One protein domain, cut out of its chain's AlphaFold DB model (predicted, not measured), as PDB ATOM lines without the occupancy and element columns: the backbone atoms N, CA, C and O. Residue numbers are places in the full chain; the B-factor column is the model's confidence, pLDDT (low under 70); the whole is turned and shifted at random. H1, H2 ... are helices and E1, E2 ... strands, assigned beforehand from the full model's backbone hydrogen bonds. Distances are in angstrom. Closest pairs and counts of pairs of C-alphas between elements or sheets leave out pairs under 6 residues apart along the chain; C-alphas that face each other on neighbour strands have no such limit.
ATOM      1  N   LYS A   2     -40.784  -2.579 -31.121       87.25
ATOM      2  CA  LYS A   2     -39.932  -2.259 -32.286       87.25
ATOM      3  C   LYS A   2     -38.484  -2.751 -32.142       87.25
ATOM      4  O   LYS A   2     -37.986  -3.392 -33.055       87.25
ATOM      5  N   GLN A   3     -37.855  -2.517 -30.987       88.88
ATOM      6  CA  GLN A   3     -36.472  -2.941 -30.748       88.88
ATOM      7  C   GLN A   3     -36.303  -4.467 -30.806       88.88
ATOM      8  O   GLN A   3     -35.458  -4.949 -31.539       88.88
ATOM      9  N   ILE A   4     -37.194  -5.230 -30.158       87.94
ATOM     10  CA  ILE A   4     -37.159  -6.706 -30.168       87.94
ATOM     11  C   ILE A   4     -37.235  -7.264 -31.597       87.94
ATOM     12  O   ILE A   4     -36.574  -8.252 -31.905       87.94
ATOM     13  N   VAL A   5     -38.033  -6.635 -32.466       90.25
ATOM     14  CA  VAL A   5     -38.152  -7.028 -33.879       90.25
ATOM     15  C   VAL A   5     -36.854  -6.748 -34.638       90.25
ATOM     16  O   VAL A   5     -36.391  -7.610 -35.379       90.25
ATOM     17  N   LEU A   6     -36.262  -5.564 -34.446       93.00
ATOM     18  CA  LEU A   6     -35.008  -5.182 -35.098       93.00
ATOM     19  C   LEU A   6     -33.842  -6.062 -34.639       93.00
ATOM     20  O   LEU A   6     -33.129  -6.595 -35.484       93.00
ATOM     21  N   ASP A   7     -33.713  -6.301 -33.335       92.00
ATOM     22  CA  ASP A   7     -32.648  -7.144 -32.788       92.00
ATOM     23  C   ASP A   7     -32.789  -8.601 -33.265       92.00
ATOM     24  O   ASP A   7     -31.794  -9.283 -33.508       92.00
ATOM     25  N   ALA A   8     -34.026  -9.104 -33.404       92.88
ATOM     26  CA  ALA A   8     -34.282 -10.437 -33.947       92.88
ATOM     27  C   ALA A   8     -33.891 -10.529 -35.432       92.88
ATOM     28  O   ALA A   8     -33.245 -11.495 -35.835       92.88
ATOM     29  N   LEU A   9     -34.239  -9.517 -36.234       92.06
ATOM     30  CA  LEU A   9     -33.838  -9.431 -37.641       92.06
ATOM     31  C   LEU A   9     -32.318  -9.373 -37.797       92.06
ATOM     32  O   LEU A   9     -31.771 -10.069 -38.650       92.06
ATOM     33  N   GLU A  10     -31.643  -8.567 -36.982       92.31
ATOM     34  CA  GLU A  10     -30.190  -8.429 -37.016       92.31
ATOM     35  C   GLU A  10     -29.503  -9.758 -36.689       92.31
ATOM     36  O   GLU A  10     -28.671 -10.219 -37.473       92.31
ATOM     37  N   SER A  11     -29.909 -10.431 -35.606       92.31
ATOM     38  CA  SER A  11     -29.333 -11.730 -35.233       92.31
ATOM     39  C   SER A  11     -29.567 -12.803 -36.297       92.31
ATOM     40  O   SER A  11     -28.616 -13.466 -36.697       92.31
ATOM     41  N   LEU A  12     -30.788 -12.938 -36.826       92.56
ATOM     42  CA  LEU A  12     -31.086 -13.940 -37.860       92.56
ATOM     43  C   LEU A  12     -30.352 -13.654 -39.176       92.56
ATOM     44  O   LEU A  12     -29.932 -14.574 -39.881       92.56
ATOM     45  N   THR A  13     -30.175 -12.376 -39.514       90.88
ATOM     46  CA  THR A  13     -29.383 -11.974 -40.681       90.88
ATOM     47  C   THR A  13     -27.916 -12.339 -40.482       90.88
ATOM     48  O   THR A  13     -27.282 -12.841 -41.412       90.88
ATOM     49  N   GLN A  14     -27.376 -12.108 -39.284       90.38
ATOM     50  CA  GLN A  14     -25.996 -12.446 -38.957       90.38
ATOM     51  C   GLN A  14     -25.771 -13.964 -38.961       90.38
ATOM     52  O   GLN A  14     -24.844 -14.422 -39.619       90.38
ATOM     53  N   GLU A  15     -26.672 -14.751 -38.370       90.06
ATOM     54  CA  GLU A  15     -26.606 -16.221 -38.394       90.06
ATOM     55  C   GLU A  15     -26.558 -16.777 -39.827       90.06
ATOM     56  O   GLU A  15     -25.767 -17.671 -40.134       90.06
ATOM     57  N   LYS A  16     -27.361 -16.222 -40.744       87.88
ATOM     58  CA  LYS A  16     -27.342 -16.621 -42.162       87.88
ATOM     59  C   LYS A  16     -26.038 -16.238 -42.861       87.88
ATOM     60  O   LYS A  16     -25.521 -17.034 -43.648       87.88
ATOM     61  N   LYS A  17     -25.491 -15.049 -42.568       87.50
ATOM     62  CA  LYS A  17     -24.175 -14.623 -43.076       87.50
ATOM     63  C   LYS A  17     -23.074 -15.567 -42.599       87.50
ATOM     64  O   LYS A  17     -22.279 -16.023 -43.419       87.50
ATOM     65  N   ASP A  18     -23.072 -15.906 -41.313       88.12
ATOM     66  CA  ASP A  18     -22.078 -16.790 -40.699       88.12
ATOM     67  C   ASP A  18     -22.173 -18.214 -41.269       88.12
ATOM     68  O   ASP A  18     -21.159 -18.855 -41.547       88.12
ATOM     69  N   ALA A  19     -23.392 -18.675 -41.561       88.25
ATOM     70  CA  ALA A  19     -23.655 -19.942 -42.241       88.25
ATOM     71  C   ALA A  19     -23.356 -19.924 -43.756       88.25
ATOM     72  O   ALA A  19     -23.607 -20.921 -44.437       88.25
ATOM     73  N   LYS A  20     -22.842 -18.811 -44.306       85.19
ATOM     74  CA  LYS A  20     -22.600 -18.594 -45.747       85.19
ATOM     75  C   LYS A  20     -23.841 -18.831 -46.620       85.19
ATOM     76  O   LYS A  20     -23.723 -19.175 -47.797       85.19
ATOM     77  N   GLN A  21     -25.035 -18.641 -46.060       79.38
ATOM     78  CA  GLN A  21     -26.291 -18.798 -46.782       79.38
ATOM     79  C   GLN A  21     -26.619 -17.500 -47.522       79.38
ATOM     80  O   GLN A  21     -26.972 -16.487 -46.918       79.38
ATOM     81  N   PHE A  22     -26.511 -17.544 -48.849       66.50
ATOM     82  CA  PHE A  22     -27.101 -16.547 -49.736       66.50
ATOM     83  C   PHE A  22     -28.440 -17.085 -50.259       66.50
ATOM     84  O   PHE A  22     -28.477 -18.219 -50.738       66.50
ATOM     85  N   PRO A  23     -29.533 -16.309 -50.212       60.75
ATOM     86  CA  PRO A  23     -29.615 -14.914 -49.783       60.75
ATOM     87  C   PRO A  23     -29.764 -14.710 -48.260       60.75
ATOM     88  O   PRO A  23     -30.298 -15.556 -47.546       60.75
ATOM     89  N   THR A  24     -29.384 -13.522 -47.771       69.44
ATOM     90  CA  THR A  24     -29.492 -13.076 -46.361       69.44
ATOM     91  C   THR A  24     -30.913 -12.681 -45.943       69.44
ATOM     92  O   THR A  24     -31.114 -11.850 -45.059       69.44
ATOM     93  N   HIS A  25     -31.927 -13.218 -46.617       78.75
ATOM     94  CA  HIS A  25     -33.317 -12.881 -46.347       78.75
ATOM     95  C   HIS A  25     -33.802 -13.707 -45.157       78.75
ATOM     96  O   HIS A  25     -33.632 -14.929 -45.115       78.75
ATOM     97  N   VAL A  26     -34.402 -13.038 -44.179       83.44
ATOM     98  CA  VAL A  26     -35.031 -13.693 -43.033       83.44
ATOM     99  C   VAL A  26     -36.477 -14.015 -43.400       83.44
ATOM    100  O   VAL A  26     -37.217 -13.127 -43.817       83.44
ATOM    101  N   LEU A  27     -36.878 -15.282 -43.264       87.75
ATOM    102  CA  LEU A  27     -38.268 -15.678 -43.477       87.75
ATOM    103  C   LEU A  27     -39.136 -15.142 -42.336       87.75
ATOM    104  O   LEU A  27     -38.722 -15.139 -41.177       87.75
ATOM    105  N   GLU A  28     -40.374 -14.761 -42.644       89.19
ATOM    106  CA  GLU A  28     -41.326 -14.282 -41.636       89.19
ATOM    107  C   GLU A  28     -41.534 -15.310 -40.507       89.19
ATOM    108  O   GLU A  28     -41.618 -14.953 -39.332       89.19
ATOM    109  N   LEU A  29     -41.547 -16.604 -40.848       89.81
ATOM    110  CA  LEU A  29     -41.657 -17.688 -39.873       89.81
ATOM    111  C   LEU A  29     -40.467 -17.719 -38.899       89.81
ATOM    112  O   LEU A  29     -40.673 -17.868 -37.692       89.81
ATOM    113  N   ASP A  30     -39.246 -17.549 -39.412       90.12
ATOM    114  CA  ASP A  30     -38.021 -17.524 -38.606       90.12
ATOM    115  C   ASP A  30     -38.031 -16.311 -37.671       90.12
ATOM    116  O   ASP A  30     -37.780 -16.439 -36.469       90.12
ATOM    117  N   LEU A  31     -38.425 -15.149 -38.199       92.62
ATOM    118  CA  LEU A  31     -38.559 -13.919 -37.429       92.62
ATOM    119  C   LEU A  31     -39.585 -14.067 -36.299       92.62
ATOM    120  O   LEU A  31     -39.296 -13.750 -35.144       92.62
ATOM    121  N   ASN A  32     -40.770 -14.597 -36.604       93.38
ATOM    122  CA  ASN A  32     -41.825 -14.817 -35.618       93.38
ATOM    123  C   ASN A  32     -41.386 -15.791 -34.519       93.38
ATOM    124  O   ASN A  32     -41.708 -15.592 -33.342       93.38
ATOM    125  N   LYS A  33     -40.634 -16.835 -34.879       94.12
ATOM    126  CA  LYS A  33     -40.082 -17.796 -33.921       94.12
ATOM    127  C   LYS A  33     -39.076 -17.129 -32.982       94.12
ATOM    128  O   LYS A  33     -39.173 -17.316 -31.768       94.12
ATOM    129  N   GLU A  34     -38.163 -16.328 -33.521       94.06
ATOM    130  CA  GLU A  34     -37.135 -15.646 -32.730       94.06
ATOM    131  C   GLU A  34     -37.734 -14.560 -31.822       94.06
ATOM    132  O   GLU A  34     -37.412 -14.500 -30.633       94.06
ATOM    133  N   ILE A  35     -38.703 -13.778 -32.309       94.25
ATOM    134  CA  ILE A  35     -39.438 -12.807 -31.483       94.25
ATOM    135  C   ILE A  35     -40.145 -13.510 -30.319       94.25
ATOM    136  O   ILE A  35     -40.046 -13.056 -29.178       94.25
ATOM    137  N   ARG A  36     -40.835 -14.635 -30.570       93.00
ATOM    138  CA  ARG A  36     -41.506 -15.407 -29.508       93.00
ATOM    139  C   ARG A  36     -40.518 -15.932 -28.473       93.00
ATOM    140  O   ARG A  36     -40.816 -15.887 -27.280       93.00
ATOM    141  N   LYS A  37     -39.346 -16.405 -28.903       93.38
ATOM    142  CA  LYS A  37     -38.278 -16.862 -28.004       93.38
ATOM    143  C   LYS A  37     -37.793 -15.725 -27.103       93.38
ATOM    144  O   LYS A  37     -37.747 -15.898 -25.886       93.38
ATOM    145  N   ARG A  38     -37.506 -14.553 -27.677       93.25
ATOM    146  CA  ARG A  38     -37.068 -13.363 -26.926       93.25
ATOM    147  C   ARG A  38     -38.131 -12.867 -25.960       93.25
ATOM    148  O   ARG A  38     -37.828 -12.622 -24.797       93.25
ATOM    149  N   LEU A  39     -39.383 -12.799 -26.409       91.44
ATOM    150  CA  LEU A  39     -40.509 -12.422 -25.561       91.44
ATOM    151  C   LEU A  39     -40.655 -13.380 -24.373       91.44
ATOM    152  O   LEU A  39     -40.814 -12.935 -23.241       91.44
ATOM    153  N   LYS A  40     -40.552 -14.692 -24.614       90.81
ATOM    154  CA  LYS A  40     -40.610 -15.702 -23.553       90.81
ATOM    155  C   LYS A  40     -39.476 -15.525 -22.539       90.81
ATOM    156  O   LYS A  40     -39.730 -15.636 -21.345       90.81
ATOM    157  N   SER A  41     -38.259 -15.229 -23.002       91.62
ATOM    158  CA  SER A  41     -37.116 -14.946 -22.123       91.62
ATOM    159  C   SER A  41     -37.366 -13.711 -21.258       91.62
ATOM    160  O   SER A  41     -37.246 -13.788 -20.039       91.62
ATOM    161  N   ALA A  42     -37.816 -12.609 -21.865       90.81
ATOM    162  CA  ALA A  42     -38.122 -11.371 -21.149       90.81
ATOM    163  C   ALA A  42     -39.235 -11.564 -20.102       90.81
ATOM    164  O   ALA A  42     -39.121 -11.096 -18.975       90.81
ATOM    165  N   LEU A  43     -40.297 -12.306 -20.436       90.56
ATOM    166  CA  LEU A  43     -41.360 -12.636 -19.480       90.56
ATOM    167  C   LEU A  43     -40.841 -13.502 -18.324       90.56
ATOM    168  O   LEU A  43     -41.249 -13.318 -17.179       90.56
ATOM    169  N   HIS A  44     -39.929 -14.435 -18.598       91.00
ATOM    170  CA  HIS A  44     -39.314 -15.252 -17.556       91.00
ATOM    171  C   HIS A  44     -38.440 -14.412 -16.610       91.00
ATOM    172  O   HIS A  44     -38.491 -14.605 -15.396       91.00
ATOM    173  N   GLU A  45     -37.671 -13.463 -17.144       91.75
ATOM    174  CA  GLU A  45     -36.884 -12.516 -16.346       91.75
ATOM    175  C   GLU A  45     -37.778 -11.632 -15.479       91.75
ATOM    176  O   GLU A  45     -37.579 -11.577 -14.269       91.75
ATOM    177  N   LEU A  46     -38.827 -11.037 -16.053       91.00
ATOM    178  CA  LEU A  46     -39.791 -10.222 -15.307       91.00
ATOM    179  C   LEU A  46     -40.481 -11.008 -14.187       91.00
ATOM    180  O   LEU A  46     -40.771 -10.455 -13.126       91.00
ATOM    181  N   ARG A  47     -40.739 -12.302 -14.407       88.75
ATOM    182  CA  ARG A  47     -41.283 -13.190 -13.377       88.75
ATOM    183  C   ARG A  47     -40.264 -13.438 -12.267       88.75
ATOM    184  O   ARG A  47     -40.635 -13.425 -11.099       88.75
ATOM    185  N   ARG A  48     -38.992 -13.662 -12.617       90.19
ATOM    186  CA  ARG A  48     -37.900 -13.839 -11.644       90.19
ATOM    187  C   ARG A  48     -37.668 -12.575 -10.815       90.19
ATOM    188  O   ARG A  48     -37.321 -12.676  -9.649       90.19
ATOM    189  N   GLU A  49     -37.865 -11.407 -11.414       91.69
ATOM    190  CA  GLU A  49     -37.785 -10.100 -10.750       91.69
ATOM    191  C   GLU A  49     -39.040  -9.748  -9.937       91.69
ATOM    192  O   GLU A  49     -39.152  -8.621  -9.464       91.69
ATOM    193  N   GLU A  50     -40.001 -10.671  -9.818       89.50
ATOM    194  CA  GLU A  50     -41.271 -10.466  -9.108       89.50
ATOM    195  C   GLU A  50     -42.052  -9.232  -9.596       89.50
ATOM    196  O   GLU A  50     -42.864  -8.661  -8.874       89.50
ATOM    197  N   LYS A  51     -41.842  -8.826 -10.853       89.69
ATOM    198  CA  LYS A  51     -42.610  -7.752 -11.499       89.69
ATOM    199  C   LYS A  51     -43.915  -8.267 -12.082       89.69
ATOM    200  O   LYS A  51     -44.873  -7.507 -12.206       89.69
ATOM    201  N   ILE A  52     -43.947  -9.546 -12.463       91.56
ATOM    202  CA  ILE A  52     -45.137 -10.196 -13.017       91.56
ATOM    203  C   ILE A  52     -45.396 -11.565 -12.386       91.56
ATOM    204  O   ILE A  52     -44.462 -12.275 -12.010       91.56
ATOM    205  N   ARG A  53     -46.666 -11.978 -12.348       89.19
ATOM    206  CA  ARG A  53     -47.086 -13.358 -12.054       89.19
ATOM    207  C   ARG A  53     -47.642 -14.031 -13.293       89.19
ATOM    208  O   ARG A  53     -48.258 -13.394 -14.141       89.19
ATOM    209  N   PHE A  54     -47.426 -15.339 -13.354       87.19
ATOM    210  CA  PHE A  54     -48.089 -16.225 -14.297       87.19
ATOM    211  C   PHE A  54     -49.165 -17.001 -13.544       87.19
ATOM    212  O   PHE A  54     -48.867 -17.589 -12.503       87.19
ATOM    213  N   GLY A  55     -50.381 -16.994 -14.073       84.00
ATOM    214  CA  GLY A  55     -51.498 -17.744 -13.526       84.00
ATOM    215  C   GLY A  55     -52.290 -18.437 -14.623       84.00
ATOM    216  O   GLY A  55     -52.221 -18.072 -15.799       84.00
ATOM    217  N   GLU A  56     -53.060 -19.435 -14.216       86.81
ATOM    218  CA  GLU A  56     -53.972 -20.163 -15.088       86.81
ATOM    219  C   GLU A  56     -55.394 -19.977 -14.556       86.81
ATOM    220  O   GLU A  56     -55.653 -20.045 -13.354       86.81
ATOM    221  N   THR A  57     -56.319 -19.691 -15.461       83.31
ATOM    222  CA  THR A  57     -57.766 -19.758 -15.227       83.31
ATOM    223  C   THR A  57     -58.301 -20.998 -15.936       83.31
ATOM    224  O   THR A  57     -57.599 -21.599 -16.745       83.31
ATOM    225  N   LEU A  58     -59.569 -21.347 -15.703       78.88
ATOM    226  CA  LEU A  58     -60.219 -22.506 -16.335       78.88
ATOM    227  C   LEU A  58     -60.070 -22.566 -17.867       78.88
ATOM    228  O   LEU A  58     -60.066 -23.657 -18.420       78.88
ATOM    229  N   ASN A  59     -59.937 -21.417 -18.539       81.94
ATOM    230  CA  ASN A  59     -59.898 -21.348 -20.003       81.94
ATOM    231  C   ASN A  59     -58.651 -20.661 -20.571       81.94
ATOM    232  O   ASN A  59     -58.423 -20.742 -21.773       81.94
ATOM    233  N   ASN A  60     -57.877 -19.940 -19.753       87.69
ATOM    234  CA  ASN A  60     -56.821 -19.057 -20.247       87.69
ATOM    235  C   ASN A  60     -55.646 -18.954 -19.280       87.69
ATOM    236  O   ASN A  60     -55.828 -18.882 -18.065       87.69
ATOM    237  N   ASN A  61     -54.458 -18.788 -19.844       86.69
ATOM    238  CA  ASN A  61     -53.281 -18.356 -19.104       86.69
ATOM    239  C   ASN A  61     -53.244 -16.827 -19.075       86.69
ATOM    240  O   ASN A  61     -53.537 -16.189 -20.089       86.69
ATOM    241  N   PHE A  62     -52.877 -16.236 -17.942       86.38
ATOM    242  CA  PHE A  62     -52.788 -14.786 -17.800       86.38
ATOM    243  C   PHE A  62     -51.462 -14.345 -17.179       86.38
ATOM    244  O   PHE A  62     -50.771 -15.103 -16.493       86.38
ATOM    245  N   PHE A  63     -51.125 -13.085 -17.447       88.81
ATOM    246  CA  PHE A  63     -50.005 -12.380 -16.843       88.81
ATOM    247  C   PHE A  63     -50.559 -11.227 -16.016       88.81
ATOM    248  O   PHE A  63     -51.362 -10.441 -16.514       88.81
ATOM    249  N   GLU A  64     -50.128 -11.128 -14.767       89.81
ATOM    250  CA  GLU A  64     -50.525 -10.064 -13.846       89.81
ATOM    251  C   GLU A  64     -49.298  -9.224 -13.490       89.81
ATOM    252  O   GLU A  64     -48.247  -9.784 -13.178       89.81
ATOM    253  N   LEU A  65     -49.416  -7.895 -13.544       91.38
ATOM    254  CA  LEU A  65     -48.391  -6.984 -13.030       91.38
ATOM    255  C   LEU A  65     -48.496  -6.937 -11.503       91.38
ATOM    256  O   LEU A  65     -49.569  -6.661 -10.971       91.38
ATOM    257  N   ILE A  66     -47.393  -7.173 -10.794       87.06
ATOM    258  CA  ILE A  66     -47.358  -6.998  -9.341       87.06
ATOM    259  C   ILE A  66     -47.100  -5.513  -9.067       87.06
ATOM    260  O   ILE A  66     -46.000  -5.016  -9.303       87.06
TER     261      ILE A  66
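This is residues 2 to 66 of the 70 residues of an uncharacterized protein of Marinifilum flexuosum (UniProt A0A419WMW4). Look for one long helix, H2, with a second helix, H1, crossing its first half at a steep angle and a small two-stranded hairpin, E1 and E2, at its last end. The tip of that hairpin, residues 56 to 61, sticks out free. The 65 printed residues hold two named helices, then two named strands, in the order H1, H2, E1, E2; the sheet E1 - E2 is antiparallel, and the class is mixed, helices and strands. The whole is only just loose, close to extended, with a radius of gyration of the C-alphas of 15.8 A, and elongated, spanning 46 by 26 by 19 A.

Start with H1, residues 2 to 18, which touches H2, residues 28 to 48, through residues 30 to 38 of H2 alone. Their closest C-alphas, those of Ala 8 and Glu 34, are 6.1 A apart. They run opposite ways at a steep tilt of 59 degrees. In both helices every O i to N i+4 pair is within hydrogen-bond range. Go on to E1, residues 52 to 56, where the C-alpha of Ile 52 is 5.8 A from that of Leu 46, the closest pair of H2 and E1. E1 and E2, residues 61 to 65, form an antiparallel hairpin at 155 degrees; look at N 53 and O 64, 2.8 A apart, and N 62 and O 55, 2.9 A. H2 and E2 are near each other, with 5 pairs of C-alphas within 10 A. H1 is apart from both strands.

Find C-alpha 2 at (-39.932, -2.259, -32.286); from there H1 runs 24.5 A. H2 begins at C-alpha 28, (-41.326, -14.282, -41.636), and runs 30.2 A. E1 measures 13.5 A and E2 13.8 A, ending at C-alpha 65, (-48.391, -6.984, -13.030).

The C-alphas of Lys 20 and Leu 58, the two farthest apart, are 47.9 A apart. The printed part has no cut and no long link. Mean pLDDT of the printed part is 88.2; look for values under 70 at residues 22 to 24.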